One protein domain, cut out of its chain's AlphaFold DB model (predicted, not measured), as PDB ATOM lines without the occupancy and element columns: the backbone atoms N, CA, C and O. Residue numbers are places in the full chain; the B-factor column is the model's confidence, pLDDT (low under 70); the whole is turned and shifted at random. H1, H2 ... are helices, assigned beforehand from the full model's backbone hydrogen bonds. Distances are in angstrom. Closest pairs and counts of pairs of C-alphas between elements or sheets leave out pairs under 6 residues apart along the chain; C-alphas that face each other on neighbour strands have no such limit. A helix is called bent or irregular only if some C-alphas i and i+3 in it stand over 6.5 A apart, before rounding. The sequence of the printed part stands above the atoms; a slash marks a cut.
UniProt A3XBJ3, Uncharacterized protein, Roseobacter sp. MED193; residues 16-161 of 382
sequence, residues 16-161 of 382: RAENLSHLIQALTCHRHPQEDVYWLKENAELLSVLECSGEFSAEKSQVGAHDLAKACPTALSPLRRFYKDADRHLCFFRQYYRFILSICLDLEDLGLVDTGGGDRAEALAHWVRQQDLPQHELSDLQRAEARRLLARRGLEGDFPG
ATOM      1  N   ARG A  16      22.875  -3.915 100.457       88.00
ATOM      2  CA  ARG A  16      21.911  -4.991 100.736       88.00
ATOM      3  C   ARG A  16      20.502  -4.450 101.004       88.00
ATOM      4  O   ARG A  16      19.529  -4.989 100.488       88.00
ATOM      5  N   ALA A  17      20.398  -3.339 101.734       89.44
ATOM      6  CA  ALA A  17      19.130  -2.655 101.979       89.44
ATOM      7  C   ALA A  17      18.490  -2.122 100.684       89.44
ATOM      8  O   ALA A  17      17.274  -2.230 100.504       89.44
ATOM      9  N   GLU A  18      19.288  -1.583  99.758       91.81
ATOM     10  CA  GLU A  18      18.805  -1.138  98.443       91.81
ATOM     11  C   GLU A  18      18.353  -2.322  97.580       91.81
ATOM     12  O   GLU A  18      17.266  -2.259  97.014       91.81
ATOM     13  N   ASN A  19      19.101  -3.433  97.556       92.12
ATOM     14  CA  ASN A  19      18.687  -4.655  96.853       92.12
ATOM     15  C   ASN A  19      17.340  -5.181  97.360       92.12
ATOM     16  O   ASN A  19      16.437  -5.439  96.562       92.12
ATOM     17  N   LEU A  20      17.175  -5.288  98.683       93.06
ATOM     18  CA  LEU A  20      15.906  -5.692  99.293       93.06
ATOM     19  C   LEU A  20      14.784  -4.704  98.948       93.06
ATOM     20  O   LEU A  20      13.675  -5.118  98.621       93.06
ATOM     21  N   SER A  21      15.078  -3.400  98.948       94.31
ATOM     22  CA  SER A  21      14.110  -2.368  98.554       94.31
ATOM     23  C   SER A  21      13.659  -2.527  97.107       94.31
ATOM     24  O   SER A  21      12.465  -2.430  96.833       94.31
ATOM     25  N   HIS A  22      14.591  -2.782  96.186       94.31
ATOM     26  CA  HIS A  22      14.283  -2.993  94.774       94.31
ATOM     27  C   HIS A  22      13.448  -4.256  94.566       94.31
ATOM     28  O   HIS A  22      12.469  -4.208  93.824       94.31
ATOM     29  N   LEU A  23      13.777  -5.354  95.256       94.69
ATOM     30  CA  LEU A  23      13.006  -6.595  95.184       94.69
ATOM     31  C   LEU A  23      11.575  -6.398  95.694       94.69
ATOM     32  O   LEU A  23      10.626  -6.687  94.970       94.69
ATOM     33  N   ILE A  24      11.419  -5.845  96.901       95.19
ATOM     34  CA  ILE A  24      10.101  -5.562  97.487       95.19
ATOM     35  C   ILE A  24       9.308  -4.657  96.547       95.19
ATOM     36  O   ILE A  24       8.185  -4.986  96.184       95.19
ATOM     37  N   GLN A  25       9.912  -3.558  96.087       93.62
ATOM     38  CA  GLN A  25       9.248  -2.622  95.188       93.62
ATOM     39  C   GLN A  25       8.810  -3.292  93.883       93.62
ATOM     40  O   GLN A  25       7.700  -3.029  93.415       93.62
ATOM     41  N   ALA A  26       9.642  -4.153  93.289       91.56
ATOM     42  CA  ALA A  26       9.300  -4.880  92.071       91.56
ATOM     43  C   ALA A  26       8.009  -5.690  92.254       91.56
ATOM     44  O   ALA A  26       7.081  -5.555  91.452       91.56
ATOM     45  N   LEU A  27       7.910  -6.457  93.340       91.56
ATOM     46  CA  LEU A  27       6.744  -7.291  93.635       91.56
ATOM     47  C   LEU A  27       5.517  -6.456  94.001       91.56
ATOM     48  O   LEU A  27       4.435  -6.658  93.450       91.56
ATOM     49  N   THR A  28       5.679  -5.480  94.892       92.38
ATOM     50  CA  THR A  28       4.546  -4.735  95.445       92.38
ATOM     51  C   THR A  28       3.969  -3.709  94.475       92.38
ATOM     52  O   THR A  28       2.798  -3.359  94.605       92.38
ATOM     53  N   CYS A  29       4.785  -3.183  93.549       89.88
ATOM     54  CA  CYS A  29       4.430  -2.031  92.710       89.88
ATOM     55  C   CYS A  29       4.470  -2.289  91.201       89.88
ATOM     56  O   CYS A  29       3.999  -1.432  90.445       89.88
ATOM     57  N   HIS A  30       5.122  -3.354  90.728       87.00
ATOM     58  CA  HIS A  30       5.409  -3.502  89.298       87.00
ATOM     59  C   HIS A  30       4.957  -4.825  88.685       87.00
ATOM     60  O   HIS A  30       4.652  -4.810  87.496       87.00
ATOM     61  N   ARG A  31       4.907  -5.922  89.451       85.94
ATOM     62  CA  ARG A  31       4.519  -7.241  88.926       85.94
ATOM     63  C   ARG A  31       3.006  -7.387  88.783       85.94
ATOM     64  O   ARG A  31       2.517  -7.573  87.674       85.94
ATOM     65  N   HIS A  32       2.266  -7.221  89.879       86.94
ATOM     66  CA  HIS A  32       0.818  -7.438  89.908       86.94
ATOM     67  C   HIS A  32       0.058  -6.246  90.511       86.94
ATOM     68  O   HIS A  32       0.573  -5.587  91.418       86.94
ATOM     69  N   PRO A  33      -1.171  -5.955  90.043       88.06
ATOM     70  CA  PRO A  33      -2.105  -5.100  90.774       88.06
ATOM     71  C   PRO A  33      -2.427  -5.697  92.148       88.06
ATOM     72  O   PRO A  33      -2.520  -6.915  92.280       88.06
ATOM     73  N   GLN A  34      -2.649  -4.858  93.160       87.44
ATOM     74  CA  GLN A  34      -2.899  -5.308  94.538       87.44
ATOM     75  C   GLN A  34      -4.179  -6.160  94.673       87.44
ATOM     76  O   GLN A  34      -4.311  -6.949  95.605       87.44
ATOM     77  N   GLU A  35      -5.131  -6.007  93.751       84.81
ATOM     78  CA  GLU A  35      -6.384  -6.763  93.705       84.81
ATOM     79  C   GLU A  35      -6.230  -8.178  93.117       84.81
ATOM     80  O   GLU A  35      -7.165  -8.977  93.188       84.81
ATOM     81  N   ASP A  36      -5.076  -8.490  92.524       89.25
ATOM     82  CA  ASP A  36      -4.780  -9.794  91.936       89.25
ATOM     83  C   ASP A  36      -4.372 -10.802  93.026       89.25
ATOM     84  O   ASP A  36      -3.570 -10.509  93.916       89.25
ATOM     85  N   VAL A  37      -4.874 -12.037  92.932       90.62
ATOM     86  CA  VAL A  37      -4.470 -13.139  93.824       90.62
ATOM     87  C   VAL A  37      -2.967 -13.404  93.744       90.62
ATOM     88  O   VAL A  37      -2.350 -13.817  94.723       90.62
ATOM     89  N   TYR A  38      -2.357 -13.122  92.596       90.31
ATOM     90  CA  TYR A  38      -0.923 -13.269  92.398       90.31
ATOM     91  C   TYR A  38      -0.098 -12.246  93.172       90.31
ATOM     92  O   TYR A  38       0.972 -12.592  93.667       90.31
ATOM     93  N   TRP A  39      -0.626 -11.036  93.380       93.81
ATOM     94  CA  TRP A  39      -0.008 -10.083  94.297       93.81
ATOM     95  C   TRP A  39      -0.003 -10.635  95.723       93.81
ATOM     96  O   TRP A  39       1.032 -10.602  96.383       93.81
ATOM     97  N   LEU A  40      -1.127 -11.201  96.183       96.06
ATOM     98  CA  LEU A  40      -1.204 -11.821  97.512       96.06
ATOM     99  C   LEU A  40      -0.206 -12.973  97.647       96.06
ATOM    100  O   LEU A  40       0.522 -13.038  98.632       96.06
ATOM    101  N   LYS A  41      -0.153 -13.853  96.645       95.00
ATOM    102  CA  LYS A  41       0.728 -15.020  96.648       95.00
ATOM    103  C   LYS A  41       2.207 -14.624  96.693       95.00
ATOM    104  O   LYS A  41       2.895 -15.009  97.629       95.00
ATOM    105  N   GLU A  42       2.692 -13.843  95.723       94.31
ATOM    106  CA  GLU A  42       4.127 -13.528  95.622       94.31
ATOM    107  C   GLU A  42       4.628 -12.713  96.824       94.31
ATOM    108  O   GLU A  42       5.749 -12.925  97.288       94.31
ATOM    109  N   ASN A  43       3.802 -11.801  97.356       96.69
ATOM    110  CA  ASN A  43       4.167 -11.033  98.546       96.69
ATOM    111  C   ASN A  43       4.132 -11.889  99.816       96.69
ATOM    112  O   ASN A  43       5.016 -11.727 100.654       96.69
ATOM    113  N   ALA A  44       3.169 -12.810  99.959       97.25
ATOM    114  CA  ALA A  44       3.164 -13.766 101.067       97.25
ATOM    115  C   ALA A  44       4.416 -14.657 101.031       97.25
ATOM    116  O   ALA A  44       5.099 -14.783 102.040       97.25
ATOM    117  N   GLU A  45       4.767 -15.204  99.865       96.31
ATOM    118  CA  GLU A  45       5.948 -16.061  99.696       96.31
ATOM    119  C   GLU A  45       7.257 -15.303  99.971       96.31
ATOM    120  O   GLU A  45       8.102 -15.800 100.716       96.31
ATOM    121  N   LEU A  46       7.421 -14.082  99.435       96.56
ATOM    122  CA  LEU A  46       8.606 -13.261  99.712       96.56
ATOM    123  C   LEU A  46       8.742 -12.963 101.208       96.56
ATOM    124  O   LEU A  46       9.821 -13.144 101.772       96.56
ATOM    125  N   LEU A  47       7.667 -12.488 101.842       96.56
ATOM    126  CA  LEU A  47       7.687 -12.127 103.258       96.56
ATOM    127  C   LEU A  47       7.955 -13.347 104.138       96.56
ATOM    128  O   LEU A  47       8.795 -13.260 105.027       96.56
ATOM    129  N   SER A  48       7.339 -14.491 103.838       95.12
ATOM    130  CA  SER A  48       7.598 -15.743 104.549       95.12
ATOM    131  C   SER A  48       9.048 -16.204 104.401       95.12
ATOM    132  O   SER A  48       9.634 -16.637 105.386       95.12
ATOM    133  N   VAL A  49       9.663 -16.078 103.216       94.81
ATOM    134  CA  VAL A  49      11.094 -16.390 103.019       94.81
ATOM    135  C   VAL A  49      11.990 -15.442 103.814       94.81
ATOM    136  O   VAL A  49      12.950 -15.887 104.442       94.81
ATOM    137  N   LEU A  50      11.694 -14.139 103.811       92.81
ATOM    138  CA  LEU A  50      12.436 -13.169 104.620       92.81
ATOM    139  C   LEU A  50      12.315 -13.507 106.114       92.81
ATOM    140  O   LEU A  50      13.323 -13.534 106.817       92.81
ATOM    141  N   GLU A  51      11.113 -13.833 106.577       91.69
ATOM    142  CA  GLU A  51      10.817 -14.175 107.971       91.69
ATOM    143  C   GLU A  51      11.530 -15.469 108.399       91.69
ATOM    144  O   GLU A  51      12.298 -15.471 109.364       91.69
ATOM    145  N   CYS A  52      11.386 -16.552 107.630       89.25
ATOM    146  CA  CYS A  52      11.933 -17.861 107.993       89.25
ATOM    147  C   CYS A  52      13.429 -18.033 107.689       89.25
ATOM    148  O   CYS A  52      14.051 -18.971 108.191       89.25
ATOM    149  N   SER A  53      14.044 -17.127 106.918       83.00
ATOM    150  CA  SER A  53      15.503 -17.106 106.727       83.00
ATOM    151  C   SER A  53      16.268 -16.887 108.038       83.00
ATOM    152  O   SER A  53      17.466 -17.156 108.110       83.00
ATOM    153  N   GLY A  54      15.596 -16.367 109.073       71.12
ATOM    154  CA  GLY A  54      16.182 -16.074 110.379       71.12
ATOM    155  C   GLY A  54      17.178 -14.910 110.373       71.12
ATOM    156  O   GLY A  54      17.668 -14.525 111.435       71.12
ATOM    157  N   GLU A  55      17.490 -14.324 109.216       74.00
ATOM    158  CA  GLU A  55      18.359 -13.149 109.089       74.00
ATOM    159  C   GLU A  55      17.674 -11.882 109.622       74.00
ATOM    160  O   GLU A  55      18.323 -11.035 110.236       74.00
ATOM    161  N   PHE A  56      16.356 -11.788 109.443       66.50
ATOM    162  CA  PHE A  56      15.579 -10.559 109.615       66.50
ATOM    163  C   PHE A  56      14.572 -10.607 110.780       66.50
ATOM    164  O   PHE A  56      13.596  -9.864 110.774       66.50
ATOM    165  N   SER A  57      14.775 -11.479 111.776       63.78
ATOM    166  CA  SER A  57      13.835 -11.612 112.902       63.78
ATOM    167  C   SER A  57      13.753 -10.344 113.766       63.78
ATOM    168  O   SER A  57      14.766  -9.681 114.005       63.78
ATOM    169  N   ALA A  58      12.567 -10.040 114.313       57.75
ATOM    170  CA  ALA A  58      12.341  -8.893 115.206       57.75
ATOM    171  C   ALA A  58      13.309  -8.819 116.407       57.75
ATOM    172  O   ALA A  58      13.705  -7.729 116.823       57.75
ATOM    173  N   GLU A  59      13.751  -9.960 116.942       54.84
ATOM    174  CA  GLU A  59      14.767 -10.014 118.007       54.84
ATOM    175  C   GLU A  59      16.122  -9.447 117.546       54.84
ATOM    176  O   GLU A  59      16.795  -8.741 118.298       54.84
ATOM    177  N   LYS A  60      16.497  -9.669 116.278       51.00
ATOM    178  CA  LYS A  60      17.672  -9.046 115.642       51.00
ATOM    179  C   LYS A  60      17.402  -7.589 115.228       51.00
ATOM    180  O   LYS A  60      18.341  -6.795 115.126       51.00
ATOM    181  N   SER A  61      16.135  -7.198 115.059       48.97
ATOM    182  CA  SER A  61      15.702  -5.815 114.787       48.97
ATOM    183  C   SER A  61      15.907  -4.862 115.961       48.97
ATOM    184  O   SER A  61      16.243  -3.701 115.733       48.97
ATOM    185  N   GLN A  62      15.788  -5.335 117.207       48.56
ATOM    186  CA  GLN A  62      15.976  -4.504 118.409       48.56
ATOM    187  C   GLN A  62      17.407  -3.950 118.560       48.56
ATOM    188  O   GLN A  62      17.620  -2.973 119.274       48.56
ATOM    189  N   VAL A  63      18.381  -4.514 117.834       48.28
ATOM    190  CA  VAL A  63      19.780  -4.047 117.799       48.28
ATOM    191  C   VAL A  63      20.032  -3.053 116.645       48.28
ATOM    192  O   VAL A  63      21.158  -2.611 116.431       48.28
ATOM    193  N   GLY A  64      19.002  -2.674 115.872       46.72
ATOM    194  CA  GLY A  64      19.122  -1.743 114.735       46.72
ATOM    195  C   GLY A  64      19.949  -2.286 113.559       46.72
ATOM    196  O   GLY A  64      20.440  -1.516 112.731       46.72
ATOM    197  N   ALA A  65      20.141  -3.608 113.497       52.72
ATOM    198  CA  ALA A  65      21.263  -4.234 112.797       52.72
ATOM    199  C   ALA A  65      20.877  -5.181 111.645       52.72
ATOM    200  O   ALA A  65      21.691  -6.023 111.279       52.72
ATOM    201  N   HIS A  66      19.686  -5.061 111.049       69.56
ATOM    202  CA  HIS A  66      19.342  -5.851 109.858       69.56
ATOM    203  C   HIS A  66      18.881  -4.947 108.706       69.56
ATOM    204  O   HIS A  66      18.237  -3.916 108.912       69.56
ATOM    205  N   ASP A  67      19.273  -5.296 107.481       79.31
ATOM    206  CA  ASP A  67      19.163  -4.403 106.322       79.31
ATOM    207  C   ASP A  67      17.727  -4.167 105.844       79.31
ATOM    208  O   ASP A  67      17.453  -3.150 105.210       79.31
ATOM    209  N   LEU A  68      16.789  -5.036 106.227       83.44
ATOM    210  CA  LEU A  68      15.369  -4.870 105.926       83.44
ATOM    211  C   LEU A  68      14.749  -3.661 106.654       83.44
ATOM    212  O   LEU A  68      13.955  -2.939 106.058       83.44
ATOM    213  N   ALA A  69      15.177  -3.345 107.885       79.69
ATOM    214  CA  ALA A  69      14.759  -2.117 108.581       79.69
ATOM    215  C   ALA A  69      15.257  -0.832 107.898       79.69
ATOM    216  O   ALA A  69      14.678   0.239 108.086       79.69
ATOM    217  N   LYS A  70      16.327  -0.932 107.102       83.88
ATOM    218  CA  LYS A  70      16.876   0.172 106.301       83.88
ATOM    219  C   LYS A  70      16.279   0.222 104.894       83.88
ATOM    220  O   LYS A  70      16.660   1.098 104.117       83.88
ATOM    221  N   ALA A  71      15.375  -0.699 104.554       84.94
ATOM    222  CA  ALA A  71      14.718  -0.693 103.261       84.94
ATOM    223  C   ALA A  71      13.934   0.610 103.054       84.94
ATOM    224  O   ALA A  71      13.404   1.224 103.986       84.94
ATOM    225  N   CYS A  72      13.860   1.039 101.799       85.19
ATOM    226  CA  CYS A  72      13.260   2.298 101.407       85.19
ATOM    227  C   CYS A  72      11.789   2.364 101.864       85.19
ATOM    228  O   CYS A  72      10.985   1.511 101.469       85.19
ATOM    229  N   PRO A  73      11.377   3.397 102.629       86.19
ATOM    230  CA  PRO A  73      10.002   3.507 103.120       86.19
ATOM    231  C   PRO A  73       8.940   3.510 102.015       86.19
ATOM    232  O   PRO A  73       7.810   3.077 102.243       86.19
ATOM    233  N   THR A  74       9.282   3.988 100.814       87.81
ATOM    234  CA  THR A  74       8.366   3.996  99.665       87.81
ATOM    235  C   THR A  74       8.149   2.600  99.082       87.81
ATOM    236  O   THR A  74       7.038   2.327  98.632       87.81
ATOM    237  N   ALA A  75       9.145   1.707  99.152       90.19
ATOM    238  CA  ALA A  75       9.013   0.310  98.733       90.19
ATOM    239  C   ALA A  75       8.048  -0.462  99.648       90.19
ATOM    240  O   ALA A  75       7.230  -1.237  99.171       90.19
ATOM    241  N   LEU A  76       8.073  -0.184 100.956       92.00
ATOM    242  CA  LEU A  76       7.191  -0.819 101.948       92.00
ATOM    243  C   LEU A  76       5.770  -0.228 101.995       92.00
ATOM    244  O   LEU A  76       4.876  -0.806 102.613       92.00
ATOM    245  N   SER A  77       5.544   0.935 101.376       93.75
ATOM    246  CA  SER A  77       4.272   1.668 101.459       93.75
ATOM    247  C   SER A  77       3.038   0.843 101.044       93.75
ATOM    248  O   SER A  77       2.057   0.858 101.796       93.75
ATOM    249  N   PRO A  78       3.050   0.071  99.932       95.38
ATOM    250  CA  PRO A  78       1.896  -0.744  99.543       95.38
ATOM    251  C   PRO A  78       1.561  -1.831 100.568       95.38
ATOM    252  O   PRO A  78       0.399  -1.984 100.931       95.38
ATOM    253  N   LEU A  79       2.571  -2.526 101.104       95.88
ATOM    254  CA  LEU A  79       2.386  -3.557 102.133       95.88
ATOM    255  C   LEU A  79       1.830  -2.965 103.431       95.88
ATOM    256  O   LEU A  79       0.890  -3.500 104.014       95.88
ATOM    257  N   ARG A  80       2.347  -1.805 103.854       94.69
ATOM    258  CA  ARG A  80       1.845  -1.088 105.038       94.69
ATOM    259  C   ARG A  80       0.404  -0.623 104.866       94.69
ATOM    260  O   ARG A  80      -0.359  -0.630 105.831       94.69
ATOM    261  N   ARG A  81       0.020  -0.198 103.659       94.88
ATOM    262  CA  ARG A  81      -1.371   0.146 103.349       94.88
ATOM    263  C   ARG A  81      -2.259  -1.095 103.371       94.88
ATOM    264  O   ARG A  81      -3.293  -1.064 104.024       94.88
ATOM    265  N   PHE A  82      -1.829  -2.175 102.724       96.12
ATOM    266  CA  PHE A  82      -2.539  -3.450 102.741       96.12
ATOM    267  C   PHE A  82      -2.786  -3.940 104.172       96.12
ATOM    268  O   PHE A  82      -3.918  -4.260 104.510       96.12
ATOM    269  N   TYR A  83      -1.771  -3.897 105.039       96.19
ATOM    270  CA  TYR A  83      -1.896  -4.243 106.459       96.19
ATOM    271  C   TYR A  83      -2.969  -3.411 107.181       96.19
ATOM    272  O   TYR A  83      -3.803  -3.958 107.903       96.19
ATOM    273  N   LYS A  84      -3.011  -2.090 106.949       94.50
ATOM    274  CA  LYS A  84      -4.026  -1.199 107.546       94.50
ATOM    275  C   LYS A  84      -5.456  -1.514 107.103       94.50
ATOM    276  O   LYS A  84      -6.371  -1.290 107.890       94.50
ATOM    277  N   ASP A  85      -5.621  -2.037 105.892       94.56
ATOM    278  CA  ASP A  85      -6.917  -2.376 105.293       94.56
ATOM    279  C   ASP A  85      -7.202  -3.900 105.330       94.56
ATOM    280  O   ASP A  85      -8.184  -4.379 104.749       94.56
ATOM    281  N   ALA A  86      -6.344  -4.692 105.989       95.38
ATOM    282  CA  ALA A  86      -6.352  -6.153 105.901       95.38
ATOM    283  C   ALA A  86      -7.638  -6.797 106.437       95.38
ATOM    284  O   ALA A  86      -8.075  -7.822 105.920       95.38
ATOM    285  N   ASP A  87      -8.291  -6.176 107.420       95.75
ATOM    286  CA  ASP A  87      -9.588  -6.601 107.951       95.75
ATOM    287  C   ASP A  87     -10.680  -6.535 106.879       95.75
ATOM    288  O   ASP A  87     -11.462  -7.478 106.708       95.75
ATOM    289  N   ARG A  88     -10.689  -5.457 106.085       95.44
ATOM    290  CA  ARG A  88     -11.617  -5.311 104.967       95.44
ATOM    291  C   ARG A  88     -11.322  -6.328 103.868       95.44
ATOM    292  O   ARG A  88     -12.266  -6.934 103.355       95.44
ATOM    293  N   HIS A  89     -10.046  -6.525 103.531       94.62
ATOM    294  CA  HIS A  89      -9.630  -7.541 102.561       94.62
ATOM    295  C   HIS A  89     -10.067  -8.939 103.001       94.62
ATOM    296  O   HIS A  89     -10.700  -9.649 102.221       94.62
ATOM    297  N   LEU A  90      -9.811  -9.305 104.257       95.44
ATOM    298  CA  LEU A  90     -10.160 -10.604 104.818       95.44
ATOM    299  C   LEU A  90     -11.676 -10.843 104.832       95.44
ATOM    300  O   LEU A  90     -12.139 -11.926 104.474       95.44
ATOM    301  N   CYS A  91     -12.466  -9.824 105.183       95.19
ATOM    302  CA  CYS A  91     -13.925  -9.925 105.187       95.19
ATOM    303  C   CYS A  91     -14.511 -10.196 103.794       95.19
ATOM    304  O   CYS A  91     -15.510 -10.915 103.688       95.19
ATOM    305  N   PHE A  92     -13.925  -9.593 102.754       94.94
ATOM    306  CA  PHE A  92     -14.432  -9.650 101.382       94.94
ATOM    307  C   PHE A  92     -13.871 -10.840 100.589       94.94
ATOM    308  O   PHE A  92     -14.623 -11.524  99.901       94.94
ATOM    309  N   PHE A  93     -12.574 -11.128 100.720       94.50
ATOM    310  CA  PHE A  93     -11.854 -12.174  99.983       94.50
ATOM    311  C   PHE A  93     -11.480 -13.357 100.885       94.50
ATOM    312  O   PHE A  93     -10.320 -13.763 100.970       94.50
ATOM    313  N   ARG A  94     -12.475 -13.926 101.572       95.06
ATOM    314  CA  ARG A  94     -12.286 -14.983 102.583       95.06
ATOM    315  C   ARG A  94     -11.539 -16.205 102.059       95.06
ATOM    316  O   ARG A  94     -10.777 -16.807 102.800       95.06
ATOM    317  N   GLN A  95     -11.717 -16.553 100.787       94.44
ATOM    318  CA  GLN A  95     -11.030 -17.676 100.144       94.44
ATOM    319  C   GLN A  95      -9.500 -17.518 100.092       94.44
ATOM    320  O   GLN A  95      -8.796 -18.501  99.890       94.44
ATOM    321  N   TYR A  96      -8.981 -16.299 100.283       96.00
ATOM    322  CA  TYR A  96      -7.549 -15.992 100.281       96.00
ATOM    323  C   TYR A  96      -7.008 -15.675 101.680       96.00
ATOM    324  O   TYR A  96      -5.931 -15.091 101.802       96.00
ATOM    325  N   TYR A  97      -7.730 -16.053 102.745       97.50
ATOM    326  CA  TYR A  97      -7.342 -15.698 104.111       97.50
ATOM    327  C   TYR A  97      -5.929 -16.156 104.479       97.50
ATOM    328  O   TYR A  97      -5.267 -15.435 105.214       97.50
ATOM    329  N   ARG A  98      -5.445 -17.301 103.967       97.75
ATOM    330  CA  ARG A  98      -4.086 -17.792 104.253       97.75
ATOM    331  C   ARG A  98      -3.016 -16.808 103.788       97.75
ATOM    332  O   ARG A  98      -2.160 -16.446 104.585       97.75
ATOM    333  N   PHE A  99      -3.130 -16.270 102.570       97.88
ATOM    334  CA  PHE A  99      -2.204 -15.241 102.083       97.88
ATOM    335  C   PHE A  99      -2.340 -13.928 102.854       97.88
ATOM    336  O   PHE A  99      -1.339 -13.352 103.266       97.88
ATOM    337  N   ILE A 100      -3.576 -13.467 103.088       97.94
ATOM    338  CA  ILE A 100      -3.835 -12.209 103.808       97.94
ATOM    339  C   ILE A 100      -3.253 -12.280 105.226       97.94
ATOM    340  O   ILE A 100      -2.550 -11.367 105.657       97.94
ATOM    341  N   LEU A 101      -3.532 -13.378 105.931       97.88
ATOM    342  CA  LEU A 101      -3.052 -13.621 107.282       97.88
ATOM    343  C   LEU A 101      -1.530 -13.799 107.300       97.88
ATOM    344  O   LEU A 101      -0.885 -13.172 108.132       97.88
ATOM    345  N   SER A 102      -0.948 -14.563 106.365       97.94
ATOM    346  CA  SER A 102       0.510 -14.731 106.265       97.94
ATOM    347  C   SER A 102       1.225 -13.396 106.085       97.94
ATOM    348  O   SER A 102       2.132 -13.101 106.852       97.94
ATOM    349  N   ILE A 103       0.768 -12.546 105.155       97.75
ATOM    350  CA  ILE A 103       1.344 -11.208 104.946       97.75
ATOM    351  C   ILE A 103       1.301 -10.394 106.242       97.75
ATOM    352  O   ILE A 103       2.293  -9.770 106.603       97.75
ATOM    353  N   CYS A 104       0.164 -10.380 106.947       97.56
ATOM    354  CA  CYS A 104       0.035  -9.589 108.172       97.56
ATOM    355  C   CYS A 104       0.945 -10.103 109.290       97.56
ATOM    356  O   CYS A 104       1.624  -9.296 109.920       97.56
ATOM    357  N   LEU A 105       0.983 -11.423 109.496       96.06
ATOM    358  CA  LEU A 105       1.851 -12.052 110.488       96.06
ATOM    359  C   LEU A 105       3.329 -11.788 110.171       96.06
ATOM    360  O   LEU A 105       4.079 -11.387 111.051       96.06
ATOM    361  N   ASP A 106       3.748 -11.961 108.914       95.75
ATOM    362  CA  ASP A 106       5.143 -11.768 108.511       95.75
ATOM    363  C   ASP A 106       5.560 -10.293 108.602       95.75
ATOM    364  O   ASP A 106       6.672  -9.999 109.030       95.75
ATOM    365  N   LEU A 107       4.680  -9.341 108.266       94.38
ATOM    366  CA  LEU A 107       4.972  -7.910 108.426       94.38
ATOM    367  C   LEU A 107       5.218  -7.519 109.888       94.38
ATOM    368  O   LEU A 107       6.082  -6.679 110.150       94.38
ATOM    369  N   GLU A 108       4.458  -8.093 110.819       92.81
ATOM    370  CA  GLU A 108       4.635  -7.867 112.255       92.81
ATOM    371  C   GLU A 108       5.887  -8.570 112.786       92.81
ATOM    372  O   GLU A 108       6.706  -7.929 113.444       92.81
ATOM    373  N   ASP A 109       6.087  -9.844 112.440       90.25
ATOM    374  CA  ASP A 109       7.215 -10.656 112.919       90.25
ATOM    375  C   ASP A 109       8.570 -10.163 112.349       90.25
ATOM    376  O   ASP A 109       9.616 -10.319 112.987       90.25
ATOM    377  N   LEU A 110       8.559  -9.490 111.189       90.12
ATOM    378  CA  LEU A 110       9.706  -8.769 110.610       90.12
ATOM    379  C   LEU A 110       9.868  -7.333 111.152       90.12
ATOM    380  O   LEU A 110      10.865  -6.670 110.865       90.12
ATOM    381  N   GLY A 111       8.899  -6.808 111.910       88.88
ATOM    382  CA  GLY A 111       8.924  -5.434 112.429       88.88
ATOM    383  C   GLY A 111       8.780  -4.345 111.355       88.88
ATOM    384  O   GLY A 111       9.311  -3.244 111.504       88.88
ATOM    385  N   LEU A 112       8.087  -4.634 110.248       89.88
ATOM    386  CA  LEU A 112       7.920  -3.709 109.113       89.88
ATOM    387  C   LEU A 112       6.710  -2.781 109.241       89.88
ATOM    388  O   LEU A 112       6.585  -1.809 108.476       89.88
ATOM    389  N   VAL A 113       5.845  -3.059 110.212       89.31
ATOM    390  CA  VAL A 113       4.673  -2.268 110.589       89.31
ATOM    391  C   VAL A 113       4.758  -1.874 112.061       89.31
ATOM    392  O   VAL A 113       5.314  -2.599 112.879       89.31
ATOM    393  N   ASP A 114       4.209  -0.707 112.387       82.38
ATOM    394  CA  ASP A 114       4.010  -0.290 113.774       82.38
ATOM    395  C   ASP A 114       2.669  -0.844 114.259       82.38
ATOM    396  O   ASP A 114       1.622  -0.546 113.675       82.38
ATOM    397  N   THR A 115       2.713  -1.662 115.307       79.19
ATOM    398  CA  THR A 115       1.532  -2.276 115.920       79.19
ATOM    399  C   THR A 115       0.821  -1.321 116.880       79.19
ATOM    400  O   THR A 115      -0.322  -1.565 117.257       79.19
ATOM    401  N   GLY A 116       1.443  -0.206 117.289       63.75
ATOM    402  CA  GLY A 116       0.800   0.810 118.131       63.75
ATOM    403  C   GLY A 116       0.225   0.276 119.453       63.75
ATOM    404  O   GLY A 116      -0.685   0.888 120.012       63.75
ATOM    405  N   GLY A 117       0.720  -0.870 119.940       64.19
ATOM    406  CA  GLY A 117       0.231  -1.556 121.142       64.19
ATOM    407  C   GLY A 117      -0.877  -2.598 120.923       64.19
ATOM    408  O   GLY A 117      -1.372  -3.132 121.912       64.19
ATOM    409  N   GLY A 118      -1.265  -2.906 119.679       71.12
ATOM    410  CA  GLY A 118      -2.212  -3.979 119.356       71.12
ATOM    411  C   GLY A 118      -1.770  -4.814 118.153       71.12
ATOM    412  O   GLY A 118      -1.301  -4.279 117.155       71.12
ATOM    413  N   ASP A 119      -1.940  -6.130 118.238       83.75
ATOM    414  CA  ASP A 119      -1.574  -7.068 117.176       83.75
ATOM    415  C   ASP A 119      -2.778  -7.277 116.235       83.75
ATOM    416  O   ASP A 119      -3.803  -7.875 116.583       83.75
ATOM    417  N   ARG A 120      -2.698  -6.697 115.029       92.31
ATOM    418  CA  ARG A 120      -3.776  -6.817 114.040       92.31
ATOM    419  C   ARG A 120      -3.828  -8.237 113.503       92.31
ATOM    420  O   ARG A 120      -4.932  -8.736 113.285       92.31
ATOM    421  N   ALA A 121      -2.686  -8.878 113.264       94.81
ATOM    422  CA  ALA A 121      -2.672 -10.242 112.759       94.81
ATOM    423  C   ALA A 121      -3.290 -11.229 113.764       94.81
ATOM    424  O   ALA A 121      -3.998 -12.139 113.342       94.81
ATOM    425  N   GLU A 122      -3.139 -11.005 115.071       95.75
ATOM    426  CA  GLU A 122      -3.818 -11.723 116.155       95.75
ATOM    427  C   GLU A 122      -5.336 -11.547 116.064       95.75
ATOM    428  O   GLU A 122      -6.076 -12.535 116.046       95.75
ATOM    429  N   ALA A 123      -5.822 -10.311 115.910       95.88
ATOM    430  CA  ALA A 123      -7.250 -10.055 115.721       95.88
ATOM    431  C   ALA A 123      -7.803 -10.746 114.457       95.88
ATOM    432  O   ALA A 123      -8.888 -11.338 114.491       95.88
ATOM    433  N   LEU A 124      -7.049 -10.722 113.352       97.38
ATOM    434  CA  LEU A 124      -7.405 -11.429 112.118       97.38
ATOM    435  C   LEU A 124      -7.393 -12.950 112.320       97.38
ATOM    436  O   LEU A 124      -8.321 -13.619 111.869       97.38
ATOM    437  N   ALA A 125      -6.407 -13.505 113.028       97.56
ATOM    438  CA  ALA A 125      -6.313 -14.934 113.326       97.56
ATOM    439  C   ALA A 125      -7.499 -15.408 114.185       97.56
ATOM    440  O   ALA A 125      -8.131 -16.424 113.879       97.56
ATOM    441  N   HIS A 126      -7.873 -14.629 115.205       97.25
ATOM    442  CA  HIS A 126      -9.079 -14.875 115.993       97.25
ATOM    443  C   HIS A 126     -10.336 -14.852 115.128       97.25
ATOM    444  O   HIS A 126     -11.181 -15.737 115.264       97.25
ATOM    445  N   TRP A 127     -10.458 -13.883 114.220       97.25
ATOM    446  CA  TRP A 127     -11.595 -13.812 113.309       97.25
ATOM    447  C   TRP A 127     -11.640 -15.009 112.350       97.25
ATOM    448  O   TRP A 127     -12.691 -15.630 112.212       97.25
ATOM    449  N   VAL A 128     -10.509 -15.396 111.746       97.62
ATOM    450  CA  VAL A 128     -10.390 -16.588 110.880       97.62
ATOM    451  C   VAL A 128     -10.882 -17.836 111.608       97.62
ATOM    452  O   VAL A 128     -11.681 -18.591 111.052       97.62
ATOM    453  N   ARG A 129     -10.455 -18.021 112.864       96.69
ATOM    454  CA  ARG A 129     -10.903 -19.125 113.721       96.69
ATOM    455  C   ARG A 129     -12.398 -19.036 114.034       96.69
ATOM    456  O   ARG A 129     -13.094 -20.036 113.925       96.69
ATOM    457  N   GLN A 130     -12.910 -17.860 114.397       95.94
ATOM    458  CA  GLN A 130     -14.336 -17.656 114.705       95.94
ATOM    459  C   GLN A 130     -15.254 -17.905 113.502       95.94
ATOM    460  O   GLN A 130     -16.392 -18.325 113.680       95.94
ATOM    461  N   GLN A 131     -14.783 -17.618 112.288       96.31
ATOM    462  CA  GLN A 131     -15.518 -17.872 111.045       96.31
ATOM    463  C   GLN A 131     -15.357 -19.306 110.526       96.31
ATOM    464  O   GLN A 131     -15.906 -19.623 109.470       96.31
ATOM    465  N   ASP A 132     -14.590 -20.142 111.229       95.50
ATOM    466  CA  ASP A 132     -14.324 -21.538 110.883       95.50
ATOM    467  C   ASP A 132     -13.752 -21.735 109.464       95.50
ATOM    468  O   ASP A 132     -13.937 -22.769 108.825       95.50
ATOM    469  N   LEU A 133     -13.037 -20.729 108.935       96.75
ATOM    470  CA  LEU A 133     -12.477 -20.803 107.577       96.75
ATOM    471  C   LEU A 133     -11.548 -22.008 107.373       96.75
ATOM    472  O   LEU A 133     -11.656 -22.644 106.324       96.75
ATOM    473  N   PRO A 134     -10.685 -22.375 108.341       96.56
ATOM    474  CA  PRO A 134      -9.801 -23.521 108.178       96.56
ATOM    475  C   PRO A 134     -10.512 -24.875 108.012       96.56
ATOM    476  O   PRO A 134      -9.951 -25.775 107.386       96.56
ATOM    477  N   GLN A 135     -11.740 -25.045 108.520       94.31
ATOM    478  CA  GLN A 135     -12.501 -26.289 108.316       94.31
ATOM    479  C   GLN A 135     -13.036 -26.427 106.887       94.31
ATOM    480  O   GLN A 135     -13.290 -27.540 106.425       94.31
ATOM    481  N   HIS A 136     -13.149 -25.319 106.151       94.56
ATOM    482  CA  HIS A 136     -13.585 -25.312 104.754       94.56
ATOM    483  C   HIS A 136     -12.462 -25.617 103.754       94.56
ATOM    484  O   HIS A 136     -12.713 -25.663 102.549       94.56
ATOM    485  N   GLU A 137     -11.228 -25.821 104.222       96.25
ATOM    486  CA  GLU A 137     -10.116 -26.185 103.350       96.25
ATOM    487  C   GLU A 137     -10.352 -27.534 102.671       96.25
ATOM    488  O   GLU A 137     -10.918 -28.458 103.261       96.25
ATOM    489  N   LEU A 138      -9.897 -27.664 101.424       93.62
ATOM    490  CA  LEU A 138     -10.145 -28.859 100.615       93.62
ATOM    491  C   LEU A 138      -9.108 -29.947 100.873       93.62
ATOM    492  O   LEU A 138      -9.447 -31.132 100.863       93.62
ATOM    493  N   SER A 139      -7.851 -29.564 101.108       95.88
ATOM    494  CA  SER A 139      -6.757 -30.514 101.303       95.88
ATOM    495  C   SER A 139      -6.149 -30.447 102.698       95.88
ATOM    496  O   SER A 139      -6.172 -29.423 103.381       95.88
ATOM    497  N   ASP A 140      -5.552 -31.561 103.109       97.44
ATOM    498  CA  ASP A 140      -4.801 -31.642 104.358       97.44
ATOM    499  C   ASP A 140      -3.613 -30.680 104.376       97.44
ATOM    500  O   ASP A 140      -3.323 -30.091 105.412       97.44
ATOM    501  N   LEU A 141      -2.981 -30.441 103.225       97.06
ATOM    502  CA  LEU A 141      -1.895 -29.474 103.129       97.06
ATOM    503  C   LEU A 141      -2.367 -28.051 103.464       97.06
ATOM    504  O   LEU A 141      -1.706 -27.334 104.211       97.06
ATOM    505  N   GLN A 142      -3.540 -27.664 102.963       97.00
ATOM    506  CA  GLN A 142      -4.136 -26.362 103.253       97.00
ATOM    507  C   GLN A 142      -4.542 -26.237 104.731       97.00
ATOM    508  O   GLN A 142      -4.325 -25.192 105.344       97.00
ATOM    509  N   ARG A 143      -5.061 -27.316 105.337       97.62
ATOM    510  CA  ARG A 143      -5.344 -27.369 106.786       97.62
ATOM    511  C   ARG A 143      -4.072 -27.263 107.625       97.62
ATOM    512  O   ARG A 143      -4.076 -26.598 108.656       97.62
ATOM    513  N   ALA A 144      -2.980 -27.889 107.189       97.62
ATOM    514  CA  ALA A 144      -1.687 -27.815 107.863       97.62
ATOM    515  C   ALA A 144      -1.116 -26.391 107.854       97.62
ATOM    516  O   ALA A 144      -0.669 -25.908 108.895       97.62
ATOM    517  N   GLU A 145      -1.205 -25.705 106.713       97.56
ATOM    518  CA  GLU A 145      -0.849 -24.291 106.585       97.56
ATOM    519  C   GLU A 145      -1.708 -23.417 107.510       97.56
ATOM    520  O   GLU A 145      -1.180 -22.630 108.293       97.56
ATOM    521  N   ALA A 146      -3.031 -23.604 107.486       97.75
ATOM    522  CA  ALA A 146      -3.956 -22.858 108.335       97.75
ATOM    523  C   ALA A 146      -3.658 -23.058 109.829       97.75
ATOM    524  O   ALA A 146      -3.582 -22.086 110.581       97.75
ATOM    525  N   ARG A 147      -3.422 -24.309 110.253       97.00
ATOM    526  CA  ARG A 147      -3.004 -24.641 111.622       97.00
ATOM    527  C   ARG A 147      -1.729 -23.900 112.009       97.00
ATOM    528  O   ARG A 147      -1.667 -23.355 113.105       97.00
ATOM    529  N   ARG A 148      -0.730 -23.863 111.121       95.88
ATOM    530  CA  ARG A 148       0.528 -23.144 111.360       95.88
ATOM    531  C   ARG A 148       0.285 -21.643 111.541       95.88
ATOM    532  O   ARG A 148       0.776 -21.067 112.508       95.88
ATOM    533  N   LEU A 149      -0.471 -21.014 110.639       96.94
ATOM    534  CA  LEU A 149      -0.750 -19.574 110.707       96.94
ATOM    535  C   LEU A 149      -1.474 -19.196 112.007       96.94
ATOM    536  O   LEU A 149      -1.124 -18.202 112.634       96.94
ATOM    537  N   LEU A 150      -2.436 -20.012 112.447       97.31
ATOM    538  CA  LEU A 150      -3.128 -19.815 113.724       97.31
ATOM    539  C   LEU A 150      -2.202 -20.022 114.935       97.31
ATOM    540  O   LEU A 150      -2.234 -19.230 115.882       97.31
ATOM    541  N   ALA A 151      -1.334 -21.035 114.891       95.69
ATOM    542  CA  ALA A 151      -0.406 -21.337 115.978       95.69
ATOM    543  C   ALA A 151       0.588 -20.195 116.260       95.69
ATOM    544  O   ALA A 151       0.968 -20.001 117.414       95.69
ATOM    545  N   ARG A 152       0.940 -19.378 115.253       93.62
ATOM    546  CA  ARG A 152       1.793 -18.176 115.414       93.62
ATOM    547  C   ARG A 152       1.211 -17.111 116.346       93.62
ATOM    548  O   ARG A 152       1.937 -16.214 116.765       93.62
ATOM    549  N   ARG A 153      -0.081 -17.198 116.673       94.25
ATOM    550  CA  ARG A 153      -0.766 -16.343 117.657       94.25
ATOM    551  C   ARG A 153      -1.396 -17.165 118.787       94.25
ATOM    552  O   ARG A 153      -2.391 -16.771 119.378       94.25
ATOM    553  N   GLY A 154      -0.839 -18.347 119.073       94.12
ATOM    554  CA  GLY A 154      -1.275 -19.206 120.180       94.12
ATOM    555  C   GLY A 154      -2.661 -19.831 119.997       94.12
ATOM    556  O   GLY A 154      -3.246 -20.321 120.964       94.12
ATOM    557  N   LEU A 155      -3.212 -19.821 118.779       95.50
ATOM    558  CA  LEU A 155      -4.516 -20.406 118.493       95.50
ATOM    559  C   LEU A 155      -4.370 -21.854 118.039       95.50
ATOM    560  O   LEU A 155      -3.649 -22.168 117.095       95.50
ATOM    561  N   GLU A 156      -5.121 -22.737 118.687       89.31
ATOM    562  CA  GLU A 156      -5.204 -24.139 118.297       89.31
ATOM    563  C   GLU A 156      -6.036 -24.299 117.016       89.31
ATOM    564  O   GLU A 156      -7.176 -23.830 116.933       89.31
ATOM    565  N   GLY A 157      -5.463 -24.985 116.025       84.19
ATOM    566  CA  GLY A 157      -6.169 -25.498 114.852       84.19
ATOM    567  C   GLY A 157      -6.275 -27.017 114.939       84.19
ATOM    568  O   GLY A 157      -5.356 -27.715 114.510       84.19
ATOM    569  N   ASP A 158      -7.360 -27.522 115.527       85.75
ATOM    570  CA  ASP A 158      -7.582 -28.964 115.653       85.75
ATOM    571  C   ASP A 158      -8.181 -29.547 114.365       85.75
ATOM    572  O   ASP A 158      -9.270 -29.173 113.918       85.75
ATOM    573  N   PHE A 159      -7.444 -30.484 113.773       94.94
ATOM    574  CA  PHE A 159      -7.846 -31.248 112.599       94.94
ATOM    575  C   PHE A 159      -7.559 -32.725 112.877       94.94
ATOM    576  O   PHE A 159      -6.440 -33.195 112.626       94.94
ATOM    577  N   PRO A 160      -8.543 -33.482 113.390       93.50
ATOM    578  CA  PRO A 160      -8.334 -34.863 113.796       93.50
ATOM    579  C   PRO A 160      -7.681 -35.724 112.703       93.50
ATOM    580  O   PRO A 160      -8.103 -35.766 111.540       93.50
ATOM    581  N   GLY A 161      -6.603 -36.410 113.087       95.44
ATOM    582  CA  GLY A 161      -5.839 -37.305 112.216       95.44
ATOM    583  C   GLY A 161      -5.019 -36.620 111.117       95.44
ATOM    584  O   GLY A 161      -4.444 -37.335 110.297       95.44
TER     585      GLY A 161
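AT A GLANCE: This is residues 16 to 161 of the 382 residues of an uncharacterized protein of Roseobacter sp. MED193 (UniProt A3XBJ3). This is a compact cluster of helices gathered round one long helix, H7, which lies in the middle with H2, H6, H8 and H10 packed on it. H1 folds back from H2 and lies with the short H4 toward one end of the longest axis, where H5 packs on H1 at a steep angle, while H9, H10 and the final stretch, residues 152 to 161, lie toward the other end. The printed part has 146 residues, with ten named helices, H1 to H10 in order along the chain, and no named strand; its class is all helix. The helix packing is part aligned and part crossed, some neighbours running nearly side by side and others at steep angles. The whole is compact, with a radius of gyration of the C-alphas of 15.1 A and spans of 45 by 33 by 27 A.

IN THESE COORDINATES: H1, residues 16 to 31, begins with C-alpha 16 at (21.911, -4.991, 100.736) and is 21.1 A long from first to last C-alpha. H2, residues 37 to 52, is 22.2 A long. Two helices of four residues follow, H3, residues 58 to 61, and H4, residues 67 to 70. H5, residues 73 to 84, is 15.4 A long, and H6 has residues 86 to 92. H7, residues 94 to 109, is 22.5 A long and begins with C-alpha 94 at (-12.286, -14.983, 102.583). H8, residues 120 to 130, is 15.1 A long. H9, residues 133 to 136, has four residues. H10, residues 140 to 151, is 16.1 A long and ends with C-alpha 151 at (-0.406, -21.337, 115.978). H5 and H7 are irregular, with C-alphas 75 and 78 at 7.2 A and C-alphas 95 and 98 at 8.1 A; H1 is only just irregular, with C-alphas 28 and 31 at 7.0 A.

HOW THE PARTS SIT: H7 is the hub, touching four other helices. It touches H2, the closest C-alphas being those of Ala 44 and Ile 103, 5.0 A apart; they run the same way at a shallow tilt of 33 degrees, only just short of steep. H6 and H7 form a helical hairpin at a shallow tilt of 6 degrees, with the C-alphas of Leu 90 and Tyr 97 closest at 5.9 A. H7 and H8 form another, with Cys 104 and Ala 121 closest at 5.4 A between C-alphas. H10 touches H7 with residues 145 to 149 alone, at a steep tilt of 41 degrees; the closest C-alphas, of Arg 98 and Ala 146, are 6.5 A apart. H9 touches H10, with the C-alphas of Pro 134 and Ala 146 closest at 5.9 A. H1 and H2 are a helical hairpin at a shallow tilt of 19 degrees; H1 touches H2 with residues 27 to 31 alone, and the C-alphas of Leu 27 and Asn 43 are closest at 6.7 A. H5 touches H1 at a steep tilt of 54 degrees, the closest C-alphas being those of Gln 25 and Ala 75, 4.6 A apart. H4 touches H1, with the C-alphas of Ala 17 and Asp 67 closest at 4.7 A. H3 touches no helix, but is close but not clearly touching to H7, the C-alphas of Ala 58 and Asp 109 being closest at 5.9 A. H1 and H7 are apart. In H2, H6, H8 and H10 every O i to N i+4 pair is within hydrogen-bond range; in H1 it is 11 of 12, in H5 6 of 8 and in H7 10 of 12, while H3, H4 and H9 are too short for such a pair.

THE WHOLE: The two C-alphas farthest apart are those of Glu 18 and Pro 160, at 45.9 A. The printed part has no cut. The link from H7 to H8, with 10 residues, is short but not tight; the other links are tight. The mean pLDDT of the printed part is 89.4, and 13 residues are under 70: residues 56 to 66, of which 58 to 61 belong to H3, and residues 116 to 117.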